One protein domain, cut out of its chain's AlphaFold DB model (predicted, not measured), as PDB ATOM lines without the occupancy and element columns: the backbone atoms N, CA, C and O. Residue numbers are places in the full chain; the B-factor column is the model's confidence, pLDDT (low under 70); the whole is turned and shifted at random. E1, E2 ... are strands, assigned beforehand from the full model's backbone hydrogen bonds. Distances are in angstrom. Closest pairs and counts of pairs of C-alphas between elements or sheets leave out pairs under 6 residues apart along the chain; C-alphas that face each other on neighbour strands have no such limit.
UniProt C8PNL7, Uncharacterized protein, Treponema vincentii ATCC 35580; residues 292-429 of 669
ATOM      1  N   ASN A 292      48.354 -81.983 -15.381       92.56
ATOM      2  CA  ASN A 292      48.966 -80.881 -14.640       92.56
ATOM      3  C   ASN A 292      48.749 -80.947 -13.115       92.56
ATOM      4  O   ASN A 292      48.561 -79.911 -12.484       92.56
ATOM      5  N   LEU A 293      48.818 -82.144 -12.512       95.56
ATOM      6  CA  LEU A 293      48.790 -82.283 -11.053       95.56
ATOM      7  C   LEU A 293      49.962 -81.513 -10.426       95.56
ATOM      8  O   LEU A 293      51.123 -81.746 -10.765       95.56
ATOM      9  N   ARG A 294      49.666 -80.628  -9.477       95.19
ATOM     10  CA  ARG A 294      50.635 -79.834  -8.710       95.19
ATOM     11  C   ARG A 294      50.409 -79.991  -7.224       95.19
ATOM     12  O   ARG A 294      49.296 -80.271  -6.792       95.19
ATOM     13  N   ALA A 295      51.467 -79.749  -6.456       96.06
ATOM     14  CA  ALA A 295      51.397 -79.649  -5.009       96.06
ATOM     15  C   ALA A 295      52.080 -78.366  -4.542       96.06
ATOM     16  O   ALA A 295      53.198 -78.063  -4.963       96.06
ATOM     17  N   TYR A 296      51.432 -77.660  -3.624       95.75
ATOM     18  CA  TYR A 296      51.919 -76.422  -3.040       95.75
ATOM     19  C   TYR A 296      51.869 -76.494  -1.517       95.75
ATOM     20  O   TYR A 296      50.902 -76.996  -0.949       95.75
ATOM     21  N   LEU A 297      52.881 -75.949  -0.851       96.12
ATOM     22  CA  LEU A 297      52.833 -75.648   0.572       96.12
ATOM     23  C   LEU A 297      51.884 -74.470   0.775       96.12
ATOM     24  O   LEU A 297      52.067 -73.434   0.139       96.12
ATOM     25  N   VAL A 298      50.910 -74.598   1.673       96.88
ATOM     26  CA  VAL A 298      50.149 -73.437   2.152       96.88
ATOM     27  C   VAL A 298      51.034 -72.678   3.138       96.88
ATOM     28  O   VAL A 298      51.495 -73.248   4.128       96.88
ATOM     29  N   ASN A 299      51.311 -71.407   2.863       94.50
ATOM     30  CA  ASN A 299      52.264 -70.619   3.640       94.50
ATOM     31  C   ASN A 299      51.768 -70.423   5.080       94.50
ATOM     32  O   ASN A 299      50.611 -70.055   5.290       94.50
ATOM     33  N   ASN A 300      52.670 -70.599   6.051       90.62
ATOM     34  CA  ASN A 300      52.393 -70.493   7.488       90.62
ATOM     35  C   ASN A 300      51.387 -71.540   8.004       90.62
ATOM     36  O   ASN A 300      50.656 -71.271   8.954       90.62
ATOM     37  N   SER A 301      51.322 -72.707   7.355       92.88
ATOM     38  CA  SER A 301      50.484 -73.834   7.796       92.88
ATOM     39  C   SER A 301      51.228 -74.829   8.685       92.88
ATOM     40  O   SER A 301      50.628 -75.762   9.226       92.88
ATOM     41  N   GLU A 302      52.542 -74.676   8.815       89.56
ATOM     42  CA  GLU A 302      53.355 -75.513   9.678       89.56
ATOM     43  C   GLU A 302      52.978 -75.303  11.152       89.56
ATOM     44  O   GLU A 302      52.805 -74.174  11.607       89.56
ATOM     45  N   ASP A 303      52.840 -76.400  11.898       71.75
ATOM     46  CA  ASP A 303      52.527 -76.430  13.335       71.75
ATOM     47  C   ASP A 303      51.180 -75.804  13.754       71.75
ATOM     48  O   ASP A 303      50.835 -75.858  14.936       71.75
ATOM     49  N   THR A 304      50.337 -75.333  12.824       73.50
ATOM     50  CA  THR A 304      48.955 -74.903  13.145       73.50
ATOM     51  C   THR A 304      48.131 -76.017  13.799       73.50
ATOM     52  O   THR A 304      47.293 -75.755  14.659       73.50
ATOM     53  N   GLU A 305      48.409 -77.270  13.428       71.44
ATOM     54  CA  GLU A 305      47.875 -78.482  14.065       71.44
ATOM     55  C   GLU A 305      49.001 -79.333  14.690       71.44
ATOM     56  O   GLU A 305      49.011 -80.563  14.616       71.44
ATOM     57  N   GLY A 306      49.998 -78.683  15.291       71.25
ATOM     58  CA  GLY A 306      51.025 -79.318  16.120       71.25
ATOM     59  C   GLY A 306      52.172 -79.998  15.368       71.25
ATOM     60  O   GLY A 306      53.318 -79.643  15.599       71.25
ATOM     61  N   ARG A 307      51.902 -80.992  14.509       79.88
ATOM     62  CA  ARG A 307      52.948 -81.743  13.764       79.88
ATOM     63  C   ARG A 307      52.724 -81.813  12.260       79.88
ATOM     64  O   ARG A 307      53.363 -82.617  11.584       79.88
ATOM     65  N   TYR A 308      51.776 -81.042  11.748       87.88
ATOM     66  CA  TYR A 308      51.358 -81.106  10.355       87.88
ATOM     67  C   TYR A 308      51.688 -79.813   9.613       87.88
ATOM     68  O   TYR A 308      51.870 -78.757  10.218       87.88
ATOM     69  N   PHE A 309      51.726 -79.920   8.292       94.75
ATOM     70  CA  PHE A 309      51.671 -78.805   7.356       94.75
ATOM     71  C   PHE A 309      50.594 -79.093   6.309       94.75
ATOM     72  O   PHE A 309      50.235 -80.254   6.066       94.75
ATOM     73  N   TYR A 310      50.073 -78.045   5.677       97.12
ATOM     74  CA  TYR A 310      49.049 -78.198   4.655       97.12
ATOM     75  C   TYR A 310      49.648 -78.167   3.255       97.12
ATOM     76  O   TYR A 310      50.438 -77.291   2.898       97.12
ATOM     77  N   THR A 311      49.228 -79.134   2.445       96.94
ATOM     78  CA  THR A 311      49.613 -79.256   1.042       96.94
ATOM     79  C   THR A 311      48.387 -79.098   0.164       96.94
ATOM     80  O   THR A 311      47.516 -79.966   0.152       96.94
ATOM     81  N   LYS A 312      48.316 -78.007  -0.596       97.50
ATOM     82  CA  LYS A 312      47.267 -77.795  -1.588       97.50
ATOM     83  C   LYS A 312      47.635 -78.502  -2.887       97.50
ATOM     84  O   LYS A 312      48.703 -78.257  -3.441       97.50
ATOM     85  N   LEU A 313      46.754 -79.368  -3.368       97.56
ATOM     86  CA  LEU A 313      46.860 -80.017  -4.667       97.56
ATOM     87  C   LEU A 313      45.948 -79.326  -5.671       97.56
ATOM     88  O   LEU A 313      44.830 -78.957  -5.314       97.56
ATOM     89  N   THR A 314      46.408 -79.190  -6.913       96.12
ATOM     90  CA  THR A 314      45.593 -78.693  -8.033       96.12
ATOM     91  C   THR A 314      45.812 -79.541  -9.279       96.12
ATOM     92  O   THR A 314      46.913 -80.058  -9.465       96.12
ATOM     93  N   TRP A 315      44.812 -79.668 -10.143       95.19
ATOM     94  CA  TRP A 315      44.910 -80.391 -11.415       95.19
ATOM     95  C   TRP A 315      43.901 -79.863 -12.437       95.19
ATOM     96  O   TRP A 315      42.884 -79.272 -12.080       95.19
ATOM     97  N   ASP A 316      44.158 -80.149 -13.710       92.88
ATOM     98  CA  ASP A 316      43.202 -79.928 -14.788       92.88
ATOM     99  C   ASP A 316      42.299 -81.154 -14.950       92.88
ATOM    100  O   ASP A 316      42.750 -82.307 -14.891       92.88
ATOM    101  N   LYS A 317      41.011 -80.897 -15.185       89.00
ATOM    102  CA  LYS A 317      39.982 -81.932 -15.299       89.00
ATOM    103  C   LYS A 317      40.247 -82.890 -16.460       89.00
ATOM    104  O   LYS A 317      40.470 -82.465 -17.594       89.00
ATOM    105  N   GLY A 318      40.122 -84.185 -16.178       81.31
ATOM    106  CA  GLY A 318      39.836 -85.195 -17.200       81.31
ATOM    107  C   GLY A 318      38.413 -85.043 -17.754       81.31
ATOM    108  O   GLY A 318      37.631 -84.244 -17.248       81.31
ATOM    109  N   LYS A 319      38.063 -85.799 -18.799       83.62
ATOM    110  CA  LYS A 319      36.678 -85.918 -19.283       83.62
ATOM    111  C   LYS A 319      36.020 -87.178 -18.729       83.62
ATOM    112  O   LYS A 319      36.691 -88.187 -18.540       83.62
ATOM    113  N   TYR A 320      34.691 -87.155 -18.609       82.81
ATOM    114  CA  TYR A 320      33.839 -88.309 -18.269       82.81
ATOM    115  C   TYR A 320      34.062 -88.902 -16.868       82.81
ATOM    116  O   TYR A 320      33.637 -90.025 -16.589       82.81
ATOM    117  N   GLU A 321      34.703 -88.161 -15.974       85.00
ATOM    118  CA  GLU A 321      34.890 -88.507 -14.574       85.00
ATOM    119  C   GLU A 321      33.575 -88.428 -13.780       85.00
ATOM    120  O   GLU A 321      32.644 -87.704 -14.117       85.00
ATOM    121  N   THR A 322      33.492 -89.200 -12.702       85.56
ATOM    122  CA  THR A 322      32.484 -89.063 -11.635       85.56
ATOM    123  C   THR A 322      33.146 -88.590 -10.342       85.56
ATOM    124  O   THR A 322      32.543 -87.864  -9.553       85.56
ATOM    125  N   ASN A 323      34.401 -88.982 -10.144       90.75
ATOM    126  CA  ASN A 323      35.278 -88.548  -9.070       90.75
ATOM    127  C   ASN A 323      36.742 -88.753  -9.491       90.75
ATOM    128  O   ASN A 323      37.039 -89.314 -10.548       90.75
ATOM    129  N   TYR A 324      37.646 -88.330  -8.623       92.88
ATOM    130  CA  TYR A 324      39.066 -88.610  -8.668       92.88
ATOM    131  C   TYR A 324      39.455 -89.519  -7.507       92.88
ATOM    132  O   TYR A 324      38.742 -89.638  -6.505       92.88
ATOM    133  N   GLU A 325      40.607 -90.151  -7.656       93.56
ATOM    134  CA  GLU A 325      41.260 -90.932  -6.619       93.56
ATOM    135  C   GLU A 325      42.700 -90.477  -6.484       93.56
ATOM    136  O   GLU A 325      43.351 -90.125  -7.471       93.56
ATOM    137  N   LEU A 326      43.186 -90.486  -5.251       95.94
ATOM    138  CA  LEU A 326      44.479 -89.956  -4.868       95.94
ATOM    139  C   LEU A 326      45.338 -91.074  -4.292       95.94
ATOM    140  O   LEU A 326      44.959 -91.693  -3.302       95.94
ATOM    141  N   ARG A 327      46.512 -91.307  -4.869       95.69
ATOM    142  CA  ARG A 327      47.504 -92.228  -4.322       95.69
ATOM    143  C   ARG A 327      48.586 -91.431  -3.619       95.69
ATOM    144  O   ARG A 327      49.204 -90.565  -4.230       95.69
ATOM    145  N   LEU A 328      48.815 -91.737  -2.346       97.12
ATOM    146  CA  LEU A 328      49.883 -91.154  -1.541       97.12
ATOM    147  C   LEU A 328      50.923 -92.233  -1.232       97.12
ATOM    148  O   LEU A 328      50.583 -93.269  -0.660       97.12
ATOM    149  N   THR A 329      52.180 -91.977  -1.578       96.62
ATOM    150  CA  THR A 329      53.301 -92.895  -1.347       96.62
ATOM    151  C   THR A 329      54.266 -92.269  -0.342       96.62
ATOM    152  O   THR A 329      54.901 -91.269  -0.674       96.62
ATOM    153  N   PRO A 330      54.386 -92.803   0.888       95.94
ATOM    154  CA  PRO A 330      55.361 -92.317   1.858       95.94
ATOM    155  C   PRO A 330      56.762 -92.849   1.539       95.94
ATOM    156  O   PRO A 330      56.906 -93.963   1.043       95.94
ATOM    157  N   TYR A 331      57.797 -92.091   1.891       94.50
ATOM    158  CA  TYR A 331      59.197 -92.497   1.772       94.50
ATOM    159  C   TYR A 331      59.888 -92.490   3.133       94.50
ATOM    160  O   TYR A 331      59.560 -91.692   4.015       94.50
ATOM    161  N   SER A 332      60.857 -93.390   3.305       90.81
ATOM    162  CA  SER A 332      61.671 -93.463   4.520       90.81
ATOM    163  C   SER A 332      63.076 -94.000   4.250       90.81
ATOM    164  O   SER A 332      63.308 -94.643   3.227       90.81
ATOM    165  N   GLY A 333      63.999 -93.755   5.181       83.12
ATOM    166  CA  GLY A 333      65.376 -94.250   5.121       83.12
ATOM    167  C   GLY A 333      66.352 -93.299   4.424       83.12
ATOM    168  O   GLY A 333      65.976 -92.245   3.920       83.12
ATOM    169  N   ASN A 334      67.632 -93.670   4.427       78.56
ATOM    170  CA  ASN A 334      68.692 -92.960   3.715       78.56
ATOM    171  C   ASN A 334      69.603 -93.999   3.020       78.56
ATOM    172  O   ASN A 334      70.353 -94.680   3.726       78.56
ATOM    173  N   PRO A 335      69.517 -94.191   1.683       84.00
ATOM    174  CA  PRO A 335      68.704 -93.437   0.717       84.00
ATOM    175  C   PRO A 335      67.192 -93.664   0.888       84.00
ATOM    176  O   PRO A 335      66.772 -94.667   1.464       84.00
ATOM    177  N   LEU A 336      66.376 -92.732   0.379       90.12
ATOM    178  CA  LEU A 336      64.916 -92.832   0.455       90.12
ATOM    179  C   LEU A 336      64.401 -94.058  -0.312       90.12
ATOM    180  O   LEU A 336      64.663 -94.213  -1.504       90.12
ATOM    181  N   ALA A 337      63.596 -94.875   0.362       92.75
ATOM    182  CA  ALA A 337      62.857 -95.983  -0.225       92.75
ATOM    183  C   ALA A 337      61.346 -95.739  -0.114       92.75
ATOM    184  O   ALA A 337      60.860 -95.257   0.914       92.75
ATOM    185  N   ALA A 338      60.610 -96.084  -1.174       94.38
ATOM    186  CA  ALA A 338      59.154 -95.997  -1.199       94.38
ATOM    187  C   ALA A 338      58.535 -97.042  -0.258       94.38
ATOM    188  O   ALA A 338      58.885 -98.222  -0.301       94.38
ATOM    189  N   GLY A 339      57.610 -96.599   0.586       93.12
ATOM    190  CA  GLY A 339      56.767 -97.451   1.416       93.12
ATOM    191  C   GLY A 339      55.489 -97.886   0.699       93.12
ATOM    192  O   GLY A 339      55.311 -97.687  -0.502       93.12
ATOM    193  N   THR A 340      54.564 -98.479   1.454       93.88
ATOM    194  CA  THR A 340      53.256 -98.894   0.936       93.88
ATOM    195  C   THR A 340      52.381 -97.679   0.636       93.88
ATOM    196  O   THR A 340      52.091 -96.884   1.531       93.88
ATOM    197  N   SER A 341      51.938 -97.548  -0.614       93.69
ATOM    198  CA  SER A 341      51.006 -96.495  -1.016       93.69
ATOM    199  C   SER A 341      49.605 -96.725  -0.447       93.69
ATOM    200  O   SER A 341      49.145 -97.863  -0.354       93.69
ATOM    201  N   VAL A 342      48.901 -95.635  -0.149       94.69
ATOM    202  CA  VAL A 342      47.484 -95.642   0.246       94.69
ATOM    203  C   VAL A 342      46.671 -94.911  -0.818       94.69
ATOM    204  O   VAL A 342      47.100 -93.863  -1.306       94.69
ATOM    205  N   ILE A 343      45.517 -95.468  -1.191       94.56
ATOM    206  CA  ILE A 343      44.603 -94.867  -2.168       94.56
ATOM    207  C   ILE A 343      43.410 -94.274  -1.424       94.56
ATOM    208  O   ILE A 343      42.767 -94.960  -0.635       94.56
ATOM    209  N   TYR A 344      43.101 -93.015  -1.711       95.94
ATOM    210  CA  TYR A 344      41.962 -92.289  -1.172       95.94
ATOM    211  C   TYR A 344      40.962 -91.965  -2.282       95.94
ATOM    212  O   TYR A 344      41.345 -91.515  -3.360       95.94
ATOM    213  N   GLY A 345      39.676 -92.152  -2.007       93.44
ATOM    214  CA  GLY A 345      38.591 -91.896  -2.954       93.44
ATOM    215  C   GLY A 345      37.236 -91.928  -2.258       93.44
ATOM    216  O   GLY A 345      37.147 -91.591  -1.078       93.44
ATOM    217  N   PHE A 346      36.194 -92.345  -2.979       90.75
ATOM    218  CA  PHE A 346      34.840 -92.488  -2.439       90.75
ATOM    219  C   PHE A 346      34.377 -93.931  -2.572       90.75
ATOM    220  O   PHE A 346      34.172 -94.424  -3.679       90.75
ATOM    221  N   LYS A 347      34.145 -94.624  -1.455       88.50
ATOM    222  CA  LYS A 347      33.699 -96.030  -1.505       88.50
ATOM    223  C   LYS A 347      32.334 -96.169  -2.184       88.50
ATOM    224  O   LYS A 347      32.061 -97.183  -2.817       88.50
ATOM    225  N   SER A 348      31.497 -95.133  -2.106       83.56
ATOM    226  CA  SER A 348      30.154 -95.102  -2.693       83.56
ATOM    227  C   SER A 348      30.119 -95.124  -4.223       83.56
ATOM    228  O   SER A 348      29.050 -95.329  -4.790       83.56
ATOM    229  N   THR A 349      31.242 -94.880  -4.907       79.12
ATOM    230  CA  THR A 349      31.299 -94.937  -6.380       79.12
ATOM    231  C   THR A 349      31.553 -96.350  -6.902       79.12
ATOM    232  O   THR A 349      31.504 -96.576  -8.109       79.12
ATOM    233  N   TYR A 350      31.757 -97.310  -5.998       75.94
ATOM    234  CA  TYR A 350      31.961 -98.718  -6.299       75.94
ATOM    235  C   TYR A 350      30.746 -99.556  -5.895       75.94
ATOM    236  O   TYR A 350      30.137 -99.337  -4.851       75.94
ATOM    237  N   THR A 351      30.436-100.586  -6.687       72.56
ATOM    238  CA  THR A 351      29.521-101.659  -6.259       72.56
ATOM    239  C   THR A 351      30.156-102.516  -5.163       72.56
ATOM    240  O   THR A 351      29.495-102.853  -4.184       72.56
ATOM    241  N   THR A 352      31.454-102.800  -5.303       78.31
ATOM    242  CA  THR A 352      32.305-103.426  -4.287       78.31
ATOM    243  C   THR A 352      33.625-102.652  -4.219       78.31
ATOM    244  O   THR A 352      34.400-102.719  -5.177       78.31
ATOM    245  N   PRO A 353      33.893-101.897  -3.138       82.19
ATOM    246  CA  PRO A 353      35.121-101.117  -3.011       82.19
ATOM    247  C   PRO A 353      36.392-101.988  -3.048       82.19
ATOM    248  O   PRO A 353      36.391-103.076  -2.461       82.19
ATOM    249  N   PRO A 354      37.490-101.526  -3.678       82.12
ATOM    250  CA  PRO A 354      38.778-102.206  -3.634       82.12
ATOM    251  C   PRO A 354      39.313-102.325  -2.201       82.12
ATOM    252  O   PRO A 354      39.137-101.424  -1.376       82.12
ATOM    253  N   SER A 355      40.020-103.419  -1.915       83.12
ATOM    254  CA  SER A 355      40.755-103.559  -0.654       83.12
ATOM    255  C   SER A 355      41.830-102.470  -0.549       83.12
ATOM    256  O   SER A 355      42.584-102.260  -1.497       83.12
ATOM    257  N   GLY A 356      41.896-101.780   0.593       85.06
ATOM    258  CA  GLY A 356      42.853-100.693   0.831       85.06
ATOM    259  C   GLY A 356      42.444 -99.318   0.287       85.06
ATOM    260  O   GLY A 356      43.227 -98.380   0.412       85.06
ATOM    261  N   LEU A 357      41.242 -99.175  -0.293       90.75
ATOM    262  CA  LEU A 357      40.666 -97.861  -0.584       90.75
ATOM    263  C   LEU A 357      40.195 -97.204   0.721       90.75
ATOM    264  O   LEU A 357      39.344 -97.749   1.429       90.75
ATOM    265  N   GLU A 358      40.698 -96.009   1.000       95.25
ATOM    266  CA  GLU A 358      40.285 -95.180   2.126       95.25
ATOM    267  C   GLU A 358      39.332 -94.065   1.689       95.25
ATOM    268  O   GLU A 358      39.426 -93.515   0.591       95.25
ATOM    269  N   GLU A 359      38.384 -93.730   2.561       95.38
ATOM    270  CA  GLU A 359      37.413 -92.668   2.291       95.38
ATOM    271  C   GLU A 359      38.093 -91.304   2.463       95.38
ATOM    272  O   GLU A 359      38.576 -90.980   3.550       95.38
ATOM    273  N   PHE A 360      38.155 -90.502   1.394       96.06
ATOM    274  CA  PHE A 360      38.978 -89.293   1.369       96.06
ATOM    275  C   PHE A 360      38.550 -88.277   2.430       96.06
ATOM    276  O   PHE A 360      39.379 -87.847   3.227       96.06
ATOM    277  N   VAL A 361      37.264 -87.925   2.484       92.25
ATOM    278  CA  VAL A 361      36.748 -86.845   3.350       92.25
ATOM    279  C   VAL A 361      36.790 -87.168   4.846       92.25
ATOM    280  O   VAL A 361      36.754 -86.258   5.668       92.25
ATOM    281  N   THR A 362      36.882 -88.447   5.212       92.00
ATOM    282  CA  THR A 362      37.033 -88.889   6.609       92.00
ATOM    283  C   THR A 362      38.452 -89.357   6.925       92.00
ATOM    284  O   THR A 362      38.699 -89.871   8.015       92.00
ATOM    285  N   SER A 363      39.381 -89.236   5.977       93.69
ATOM    286  CA  SER A 363      40.759 -89.676   6.173       93.69
ATOM    287  C   SER A 363      41.532 -88.728   7.103       93.69
ATOM    288  O   SER A 363      41.266 -87.525   7.120       93.69
ATOM    289  N   PRO A 364      42.555 -89.218   7.830       90.56
ATOM    290  CA  PRO A 364      43.408 -88.367   8.668       90.56
ATOM    291  C   PRO A 364      44.181 -87.289   7.894       90.56
ATOM    292  O   PRO A 364      44.617 -86.304   8.493       90.56
ATOM    293  N   ILE A 365      44.363 -87.484   6.582       94.81
ATOM    294  CA  ILE A 365      45.070 -86.549   5.700       94.81
ATOM    295  C   ILE A 365      44.149 -85.476   5.110       94.81
ATOM    296  O   ILE A 365      44.632 -84.601   4.400       94.81
ATOM    297  N   TYR A 366      42.838 -85.533   5.345       95.75
ATOM    298  CA  TYR A 366      41.902 -84.543   4.822       95.75
ATOM    299  C   TYR A 366      42.001 -83.215   5.581       95.75
ATOM    300  O   TYR A 366      42.038 -83.199   6.813       95.75
ATOM    301  N   HIS A 367      41.995 -82.102   4.845       94.75
ATOM    302  CA  HIS A 367      41.826 -80.762   5.412       94.75
ATOM    303  C   HIS A 367      40.676 -79.996   4.743       94.75
ATOM    304  O   HIS A 367      39.747 -79.565   5.423       94.75
ATOM    305  N   SER A 368      40.702 -79.839   3.413       94.56
ATOM    306  CA  SER A 368      39.650 -79.122   2.672       94.56
ATOM    307  C   SER A 368      39.576 -79.517   1.192       94.56
ATOM    308  O   SER A 368      40.432 -80.233   0.670       94.56
ATOM    309  N   GLY A 369      38.553 -79.023   0.486       93.56
ATOM    310  CA  GLY A 369      38.277 -79.384  -0.909       93.56
ATOM    311  C   GLY A 369      37.675 -80.784  -1.030       93.56
ATOM    312  O   GLY A 369      37.091 -81.296  -0.071       93.56
ATOM    313  N   ASN A 370      37.763 -81.394  -2.213       92.38
ATOM    314  CA  ASN A 370      37.191 -82.716  -2.483       92.38
ATOM    315  C   ASN A 370      37.778 -83.342  -3.764       92.38
ATOM    316  O   ASN A 370      38.478 -82.694  -4.534       92.38
ATOM    317  N   LEU A 371      37.469 -84.621  -3.981       94.50
ATOM    318  CA  LEU A 371      37.834 -85.376  -5.183       94.50
ATOM    319  C   LEU A 371      36.596 -85.686  -6.046       94.50
ATOM    320  O   LEU A 371      36.566 -86.703  -6.726       94.50
ATOM    321  N   ILE A 372      35.516 -84.909  -5.951       89.88
ATOM    322  CA  ILE A 372      34.258 -85.224  -6.653       89.88
ATOM    323  C   ILE A 372      34.300 -84.770  -8.120       89.88
ATOM    324  O   ILE A 372      35.275 -84.186  -8.593       89.88
ATOM    325  N   TYR A 373      33.219 -85.044  -8.850       86.25
ATOM    326  CA  TYR A 373      33.015 -84.540 -10.203       86.25
ATOM    327  C   TYR A 373      33.231 -83.026 -10.293       86.25
ATOM    328  O   TYR A 373      32.640 -82.252  -9.534       86.25
ATOM    329  N   GLY A 374      34.027 -82.607 -11.274       84.56
ATOM    330  CA  GLY A 374      34.267 -81.199 -11.546       84.56
ATOM    331  C   GLY A 374      35.233 -80.500 -10.578       84.56
ATOM    332  O   GLY A 374      35.398 -79.282 -10.677       84.56
ATOM    333  N   SER A 375      35.866 -81.229  -9.665       91.12
ATOM    334  CA  SER A 375      36.869 -80.682  -8.750       91.12
ATOM    335  C   SER A 375      38.222 -80.499  -9.429       91.12
ATOM    336  O   SER A 375      38.603 -81.291 -10.286       91.12
ATOM    337  N   GLU A 376      38.949 -79.461  -9.018       94.81
ATOM    338  CA  GLU A 376      40.282 -79.106  -9.544       94.81
ATOM    339  C   GLU A 376      41.313 -78.925  -8.431       94.81
ATOM    340  O   GLU A 376      42.481 -78.665  -8.703       94.81
ATOM    341  N   GLU A 377      40.888 -79.025  -7.168       95.88
ATOM    342  CA  GLU A 377      41.766 -78.836  -6.027       95.88
ATOM    343  C   GLU A 377      41.288 -79.563  -4.769       95.88
ATOM    344  O   GLU A 377      40.092 -79.729  -4.509       95.88
ATOM    345  N   CYS A 378      42.251 -79.943  -3.936       97.31
ATOM    346  CA  CYS A 378      42.022 -80.352  -2.557       97.31
ATOM    347  C   CYS A 378      43.208 -79.927  -1.685       97.31
ATOM    348  O   CYS A 378      44.243 -79.492  -2.186       97.31
ATOM    349  N   THR A 379      43.071 -79.980  -0.365       97.50
ATOM    350  CA  THR A 379      44.172 -79.686   0.560       97.50
ATOM    351  C   THR A 379      44.326 -80.827   1.543       97.50
ATOM    352  O   THR A 379      43.355 -81.269   2.162       97.50
ATOM    353  N   LEU A 380      45.563 -81.301   1.648       97.69
ATOM    354  CA  LEU A 380      45.973 -82.392   2.509       97.69
ATOM    355  C   LEU A 380      46.647 -81.863   3.768       97.69
ATOM    356  O   LEU A 380      47.369 -80.868   3.720       97.69
ATOM    357  N   LYS A 381      46.494 -82.603   4.858       94.88
ATOM    358  CA  LYS A 381      47.247 -82.464   6.095       94.88
ATOM    359  C   LYS A 381      48.323 -83.551   6.160       94.88
ATOM    360  O   LYS A 381      48.000 -84.723   6.339       94.88
ATOM    361  N   LEU A 382      49.591 -83.171   5.999       95.69
ATOM    362  CA  LEU A 382      50.737 -84.092   5.960       95.69
ATOM    363  C   LEU A 382      51.677 -83.860   7.147       95.69
ATOM    364  O   LEU A 382      51.771 -82.742   7.649       95.69
ATOM    365  N   GLU A 383      52.340 -84.911   7.635       91.12
ATOM    366  CA  GLU A 383      53.198 -84.827   8.827       91.12
ATOM    367  C   GLU A 383      54.552 -84.188   8.517       91.12
ATOM    368  O   GLU A 383      55.220 -84.538   7.543       91.12
ATOM    369  N   LEU A 384      54.991 -83.288   9.397       88.19
ATOM    370  CA  LEU A 384      56.347 -82.759   9.399       88.19
ATOM    371  C   LEU A 384      57.356 -83.871   9.686       88.19
ATOM    372  O   LEU A 384      57.141 -84.719  10.555       88.19
ATOM    373  N   GLY A 385      58.503 -83.825   9.018       90.00
ATOM    374  CA  GLY A 385      59.555 -84.826   9.183       90.00
ATOM    375  C   GLY A 385      59.323 -86.094   8.357       90.00
ATOM    376  O   GLY A 385      59.908 -87.138   8.653       90.00
ATOM    377  N   LYS A 386      58.428 -86.033   7.365       92.62
ATOM    378  CA  LYS A 386      58.090 -87.121   6.440       92.62
ATOM    379  C   LYS A 386      58.198 -86.646   4.991       92.62
ATOM    380  O   LYS A 386      58.164 -85.448   4.702       92.62
ATOM    381  N   VAL A 387      58.335 -87.611   4.086       95.38
ATOM    382  CA  VAL A 387      58.480 -87.388   2.645       95.38
ATOM    383  C   VAL A 387      57.410 -88.188   1.913       95.38
ATOM    384  O   VAL A 387      57.186 -89.355   2.239       95.38
ATOM    385  N   TYR A 388      56.753 -87.564   0.939       96.69
ATOM    386  CA  TYR A 388      55.648 -88.158   0.195       96.69
ATOM    387  C   TYR A 388      55.742 -87.859  -1.299       96.69
ATOM    388  O   TYR A 388      56.156 -86.768  -1.683       96.69
ATOM    389  N   ASP A 389      55.231 -88.777  -2.115       95.81
ATOM    390  CA  ASP A 389      54.787 -88.489  -3.478       95.81
ATOM    391  C   ASP A 389      53.283 -88.693  -3.608       95.81
ATOM    392  O   ASP A 389      52.657 -89.426  -2.834       95.81
ATOM    393  N   VAL A 390      52.705 -88.015  -4.598       96.69
ATOM    394  CA  VAL A 390      51.274 -88.046  -4.861       96.69
ATOM    395  C   VAL A 390      50.983 -88.215  -6.344       96.69
ATOM    396  O   VAL A 390      51.635 -87.612  -7.203       96.69
ATOM    397  N   GLU A 391      49.968 -89.020  -6.624       95.88
ATOM    398  CA  GLU A 391      49.425 -89.247  -7.955       95.88
ATOM    399  C   GLU A 391      47.903 -89.172  -7.909       95.88
ATOM    400  O   GLU A 391      47.282 -89.483  -6.890       95.88
ATOM    401  N   ILE A 392      47.293 -88.781  -9.022       94.81
ATOM    402  CA  ILE A 392      45.839 -88.678  -9.146       94.81
ATOM    403  C   ILE A 392      45.353 -89.426 -10.385       94.81
ATOM    404  O   ILE A 392      46.035 -89.451 -11.410       94.81
ATOM    405  N   ARG A 393      44.164 -90.021 -10.317       91.88
ATOM    406  CA  ARG A 393      43.468 -90.572 -11.487       91.88
ATOM    407  C   ARG A 393      41.990 -90.220 -11.457       91.88
ATOM    408  O   ARG A 393      41.433 -89.967 -10.392       91.88
ATOM    409  N   ALA A 394      41.356 -90.217 -12.622       89.88
ATOM    410  CA  ALA A 394      39.911 -90.078 -12.737       89.88
ATOM    411  C   ALA A 394      39.222 -91.450 -12.669       89.88
ATOM    412  O   ALA A 394      39.752 -92.452 -13.154       89.88
ATOM    413  N   HIS A 395      38.027 -91.479 -12.088       84.94
ATOM    414  CA  HIS A 395      37.204 -92.672 -11.915       84.94
ATOM    415  C   HIS A 395      35.764 -92.392 -12.359       84.94
ATOM    416  O   HIS A 395      35.236 -91.297 -12.146       84.94
ATOM    417  N   ASN A 396      35.105 -93.385 -12.960       81.75
ATOM    418  CA  ASN A 396      33.659 -93.382 -13.150       81.75
ATOM    419  C   ASN A 396      33.073 -94.792 -12.989       81.75
ATOM    420  O   ASN A 396      33.789 -95.789 -12.904       81.75
ATOM    421  N   TYR A 397      31.746 -94.884 -13.004       72.88
ATOM    422  CA  TYR A 397      31.019 -96.141 -12.820       72.88
ATOM    423  C   TYR A 397      31.290 -97.196 -13.904       72.88
ATOM    424  O   TYR A 397      30.905 -98.348 -13.712       72.88
ATOM    425  N   LEU A 398      31.917 -96.862 -15.041       71.12
ATOM    426  CA  LEU A 398      32.309 -97.847 -16.057       71.12
ATOM    427  C   LEU A 398      33.539 -98.649 -15.640       71.12
ATOM    428  O   LEU A 398      33.661 -99.796 -16.067       71.12
ATOM    429  N   GLY A 399      34.355 -98.113 -14.739       62.84
ATOM    430  CA  GLY A 399      35.536 -98.752 -14.184       62.84
ATOM    431  C   GLY A 399      36.701 -97.774 -14.075       62.84
ATOM    432  O   GLY A 399      36.584 -96.585 -14.369       62.84
ATOM    433  N   GLU A 400      37.846 -98.303 -13.661       57.31
ATOM    434  CA  GLU A 400      39.085 -97.536 -13.596       57.31
ATOM    435  C   GLU A 400      39.628 -97.308 -15.009       57.31
ATOM    436  O   GLU A 400      39.589 -98.198 -15.870       57.31
ATOM    437  N   ALA A 401      40.175 -96.119 -15.249       52.47
ATOM    438  CA  ALA A 401      41.088 -95.950 -16.363       52.47
ATOM    439  C   ALA A 401      42.293 -96.910 -16.169       52.47
ATOM    440  O   ALA A 401      42.619 -97.244 -15.024       52.47
ATOM    441  N   PRO A 402      42.931 -97.424 -17.244       56.47
ATOM    442  CA  PRO A 402      44.028 -98.394 -17.139       56.47
ATOM    443  C   PRO A 402      45.075 -97.980 -16.095       56.47
ATOM    444  O   PRO A 402      45.297 -96.789 -15.900       56.47
ATOM    445  N   ALA A 403      45.769 -98.920 -15.442       51.94
ATOM    446  CA  ALA A 403      46.752 -98.602 -14.390       51.94
ATOM    447  C   ALA A 403      47.843 -97.587 -14.819       51.94
ATOM    448  O   ALA A 403      48.463 -96.949 -13.973       51.94
ATOM    449  N   THR A 404      48.033 -97.390 -16.127       56.19
ATOM    450  CA  THR A 404      48.873 -96.361 -16.759       56.19
ATOM    451  C   THR A 404      48.309 -94.929 -16.692       56.19
ATOM    452  O   THR A 404      48.890 -94.031 -17.292       56.19
ATOM    453  N   THR A 405      47.192 -94.694 -15.997       72.00
ATOM    454  CA  THR A 405      46.509 -93.383 -15.912       72.00
ATOM    455  C   THR A 405      46.688 -92.648 -14.589       72.00
ATOM    456  O   THR A 405      46.091 -91.590 -14.394       72.00
ATOM    457  N   TRP A 406      47.526 -93.169 -13.689       89.38
ATOM    458  CA  TRP A 406      48.013 -92.384 -12.560       89.38
ATOM    459  C   TRP A 406      48.874 -91.234 -13.078       89.38
ATOM    460  O   TRP A 406      49.883 -91.438 -13.750       89.38
ATOM    461  N   VAL A 407      48.450 -90.016 -12.768       92.75
ATOM    462  CA  VAL A 407      49.136 -88.791 -13.153       92.75
ATOM    463  C   VAL A 407      49.968 -88.348 -11.971       92.75
ATOM    464  O   VAL A 407      49.433 -87.930 -10.943       92.75
ATOM    465  N   ALA A 408      51.284 -88.457 -12.120       93.56
ATOM    466  CA  ALA A 408      52.230 -87.968 -11.134       93.56
ATOM    467  C   ALA A 408      52.258 -86.443 -11.084       93.56
ATOM    468  O   ALA A 408      52.023 -85.747 -12.076       93.56
ATOM    469  N   ARG A 409      52.580 -85.930  -9.900       93.44
ATOM    470  CA  ARG A 409      52.795 -84.504  -9.675       93.44
ATOM    471  C   ARG A 409      53.905 -83.969 -10.592       93.44
ATOM    472  O   ARG A 409      55.032 -84.455 -10.559       93.44
ATOM    473  N   GLY A 410      53.621 -82.899 -11.329       89.69
ATOM    474  CA  GLY A 410      54.623 -82.124 -12.060       89.69
ATOM    475  C   GLY A 410      55.342 -81.098 -11.173       89.69
ATOM    476  O   GLY A 410      54.734 -80.488 -10.293       89.69
ATOM    477  N   THR A 411      56.621 -80.823 -11.456       83.69
ATOM    478  CA  THR A 411      57.488 -79.946 -10.636       83.69
ATOM    479  C   THR A 411      57.744 -78.543 -11.203       83.69
ATOM    480  O   THR A 411      58.362 -77.736 -10.530       83.69
ATOM    481  N   SER A 412      57.284 -78.193 -12.407       81.69
ATOM    482  CA  SER A 412      57.376 -76.814 -12.943       81.69
ATOM    483  C   SER A 412      56.170 -76.384 -13.790       81.69
ATOM    484  O   SER A 412      55.694 -77.187 -14.584       81.69
ATOM    485  N   GLY A 413      55.673 -75.147 -13.656       75.75
ATOM    486  CA  GLY A 413      54.539 -74.600 -14.431       75.75
ATOM    487  C   GLY A 413      53.214 -74.473 -13.653       75.75
ATOM    488  O   GLY A 413      53.092 -74.992 -12.546       75.75
ATOM    489  N   GLY A 414      52.224 -73.793 -14.248       75.19
ATOM    490  CA  GLY A 414      50.915 -73.503 -13.635       75.19
ATOM    491  C   GLY A 414      50.867 -72.184 -12.847       75.19
ATOM    492  O   GLY A 414      51.899 -71.611 -12.498       75.19
ATOM    493  N   THR A 415      49.659 -71.690 -12.573       83.56
ATOM    494  CA  THR A 415      49.445 -70.482 -11.761       83.56
ATOM    495  C   THR A 415      49.497 -70.852 -10.285       83.56
ATOM    496  O   THR A 415      48.685 -71.649  -9.822       83.56
ATOM    497  N   THR A 416      50.440 -70.281  -9.535       89.44
ATOM    498  CA  THR A 416      50.553 -70.553  -8.094       89.44
ATOM    499  C   THR A 416      49.346 -69.968  -7.352       89.44
ATOM    500  O   THR A 416      49.094 -68.766  -7.483       89.44
ATOM    501  N   PRO A 417      48.598 -70.776  -6.573       93.38
ATOM    502  CA  PRO A 417      47.510 -70.269  -5.747       93.38
ATOM    503  C   PRO A 417      47.993 -69.220  -4.739       93.38
ATOM    504  O   PRO A 417      49.143 -69.237  -4.294       93.38
ATOM    505  N   THR A 418      47.112 -68.305  -4.339       93.44
ATOM    506  CA  THR A 418      47.437 -67.277  -3.342       93.44
ATOM    507  C   THR A 418      47.902 -67.905  -2.025       93.44
ATOM    508  O   THR A 418      47.355 -68.916  -1.588       93.44
ATOM    509  N   ASN A 419      48.894 -67.283  -1.376       94.25
ATOM    510  CA  ASN A 419      49.489 -67.749  -0.117       94.25
ATOM    511  C   ASN A 419      50.029 -69.184  -0.177       94.25
ATOM    512  O   ASN A 419      50.023 -69.887   0.831       94.25
ATOM    513  N   CYS A 420      50.488 -69.620  -1.349       95.12
ATOM    514  CA  CYS A 420      51.065 -70.939  -1.530       95.12
ATOM    515  C   CYS A 420      52.451 -70.860  -2.182       95.12
ATOM    516  O   CYS A 420      52.738 -69.938  -2.943       95.12
ATOM    517  N   THR A 421      53.293 -71.856  -1.904       93.88
ATOM    518  CA  THR A 421      54.630 -72.021  -2.496       93.88
ATOM    519  C   THR A 421      54.714 -73.377  -3.187       93.88
ATOM    520  O   THR A 421      54.373 -74.394  -2.590       93.88
ATOM    521  N   LEU A 422      55.136 -73.418  -4.453       92.75
ATOM    522  CA  LEU A 422      55.199 -74.658  -5.232       92.75
ATOM    523  C   LEU A 422      56.286 -75.597  -4.689       92.75
ATOM    524  O   LEU A 422      57.422 -75.180  -4.472       92.75
ATOM    525  N   PHE A 423      55.959 -76.881  -4.533       92.31
ATOM    526  CA  PHE A 423      56.977 -77.915  -4.352       92.31
ATOM    527  C   PHE A 423      57.578 -78.283  -5.720       92.31
ATOM    528  O   PHE A 423      57.139 -79.228  -6.380       92.31
ATOM    529  N   ASP A 424      58.537 -77.479  -6.170       85.88
ATOM    530  CA  ASP A 424      59.253 -77.642  -7.439       85.88
ATOM    531  C   ASP A 424      60.631 -78.303  -7.264       85.88
ATOM    532  O   ASP A 424      61.057 -78.607  -6.158       85.88
ATOM    533  N   GLY A 425      61.377 -78.498  -8.355       76.88
ATOM    534  CA  GLY A 425      62.729 -79.071  -8.287       76.88
ATOM    535  C   GLY A 425      63.746 -78.248  -7.478       76.88
ATOM    536  O   GLY A 425      64.766 -78.797  -7.075       76.88
ATOM    537  N   THR A 426      63.481 -76.963  -7.215       79.19
ATOM    538  CA  THR A 426      64.305 -76.116  -6.335       79.19
ATOM    539  C   THR A 426      63.869 -76.187  -4.875       79.19
ATOM    540  O   THR A 426      64.698 -75.985  -3.996       79.19
ATOM    541  N   ASN A 427      62.595 -76.502  -4.629       68.81
ATOM    542  CA  ASN A 427      61.939 -76.527  -3.329       68.81
ATOM    543  C   ASN A 427      61.615 -77.953  -2.819       68.81
ATOM    544  O   ASN A 427      61.090 -78.072  -1.721       68.81
ATOM    545  N   SER A 428      61.898 -79.014  -3.592       75.56
ATOM    546  CA  SER A 428      62.023 -80.454  -3.257       75.56
ATOM    547  C   SER A 428      61.506 -81.335  -4.407       75.56
ATOM    548  O   SER A 428      60.406 -81.140  -4.930       75.56
ATOM    549  N   SER A 429      62.243 -82.402  -4.747       80.44
ATOM    550  CA  SER A 429      61.764 -83.426  -5.693       80.44
ATOM    551  C   SER A 429      60.545 -84.204  -5.186       80.44
ATOM    552  O   SER A 429      59.831 -84.786  -5.998       80.44
TER     553      SER A 429
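This is residues 292 to 429 of the 669 residues of an uncharacterized protein of Treponema vincentii ATCC 35580 (UniProt C8PNL7). What is the main shape of this model? It is a partial sandwich: two strongly twisted sheets, one of E6, E7, E2, E1 and E9, the other, only just so twisted, of E5, E4, E3 and E8, are only partly face to face. A tight turn leads from E7 in the one sheet to E8 in the other, and the long unnamed stretch of residues 397 to 419 folds back along E8 with residues 407 and 408 before it crosses to E9. What is it built of? The printed part has 138 residues with nine named strands, E1 to E9 in that order along the chain, and no named helix; the class is all strand, though named strands hold 58 residues, under half. The sheet E6, E7, E2, E1, E9 is antiparallel throughout, and the sheet E5, E4, E3, E8 is mixed. The whole is compact, with a radius of gyration of the C-alphas of 14.8 A, and rounded, with spans of 40 by 32 by 28 A.

Which strands make the five-stranded sheet? E1, residues 292 to 298, and E2, residues 308 to 316, form an antiparallel hairpin at 153 degrees, with N 296 and O 312 within hydrogen-bond range at 2.8 A. E2 is also antiparallel to E7, residues 377 to 383, at 153 degrees, with N 311 and O 380 at 2.8 A; E7 forms a hairpin with the edge strand E6, residues 366 to 369, at 164 degrees, with N 379 and O 368 at 2.8 A. The other edge strand, E9, residues 420 to 422, is antiparallel to E1 at 130 degrees, with N 297 and O 421 at 2.8 A. Which strands make the other sheet? E3, residues 323 to 332, is antiparallel to the edge strand E8, residues 386 to 396, at 159 degrees, with N 327 and O 391 within hydrogen-bond range at 2.8 A. E3 also forms a hairpin with E4, residues 342 to 345, at 162 degrees, with N 326 and O 344 at 2.8 A. The other edge strand, E5, residues 357 to 359, is parallel to E4 at 51 degrees, with N 358 and O 343 at 2.8 A. How near do strands of the two sheets come? The closest C-alphas of E1 and E8 are those of Leu 293 and Ile 392, 7.3 A apart. E7 and E8 meet only through their link, and among the pairs that are apart are E2 and E8, and E3 and E7.

Where do the first strands run? E1 begins at C-alpha 292 (48.966, -80.881, -14.640) and is 18.4 A long; E2 is 26.5 A and E3 30.1 A. Where do the later ones run? E4 is 10.2 A, E5 6.8 A, E6 8.5 A and E7 19.7 A long. E8, the longest strand with 11 residues, spans 31.9 A from C-alpha 386 (58.090, -87.121, 6.440). E9, 6.7 A long, ends at C-alpha 422 (55.199, -74.658, -5.232).

How large is it, and is it cut? The two C-alphas farthest apart, those of Thr 351 and Thr 426, are 43.2 A from each other. The printed part has no cut. Which links are long? The links E4 to E5, with 11 residues, and E8 to E9, with 23 residues, are long. Where is confidence low? The mean pLDDT of the printed part is 87.9, and residues 399 to 404 and residue 427 are under 70.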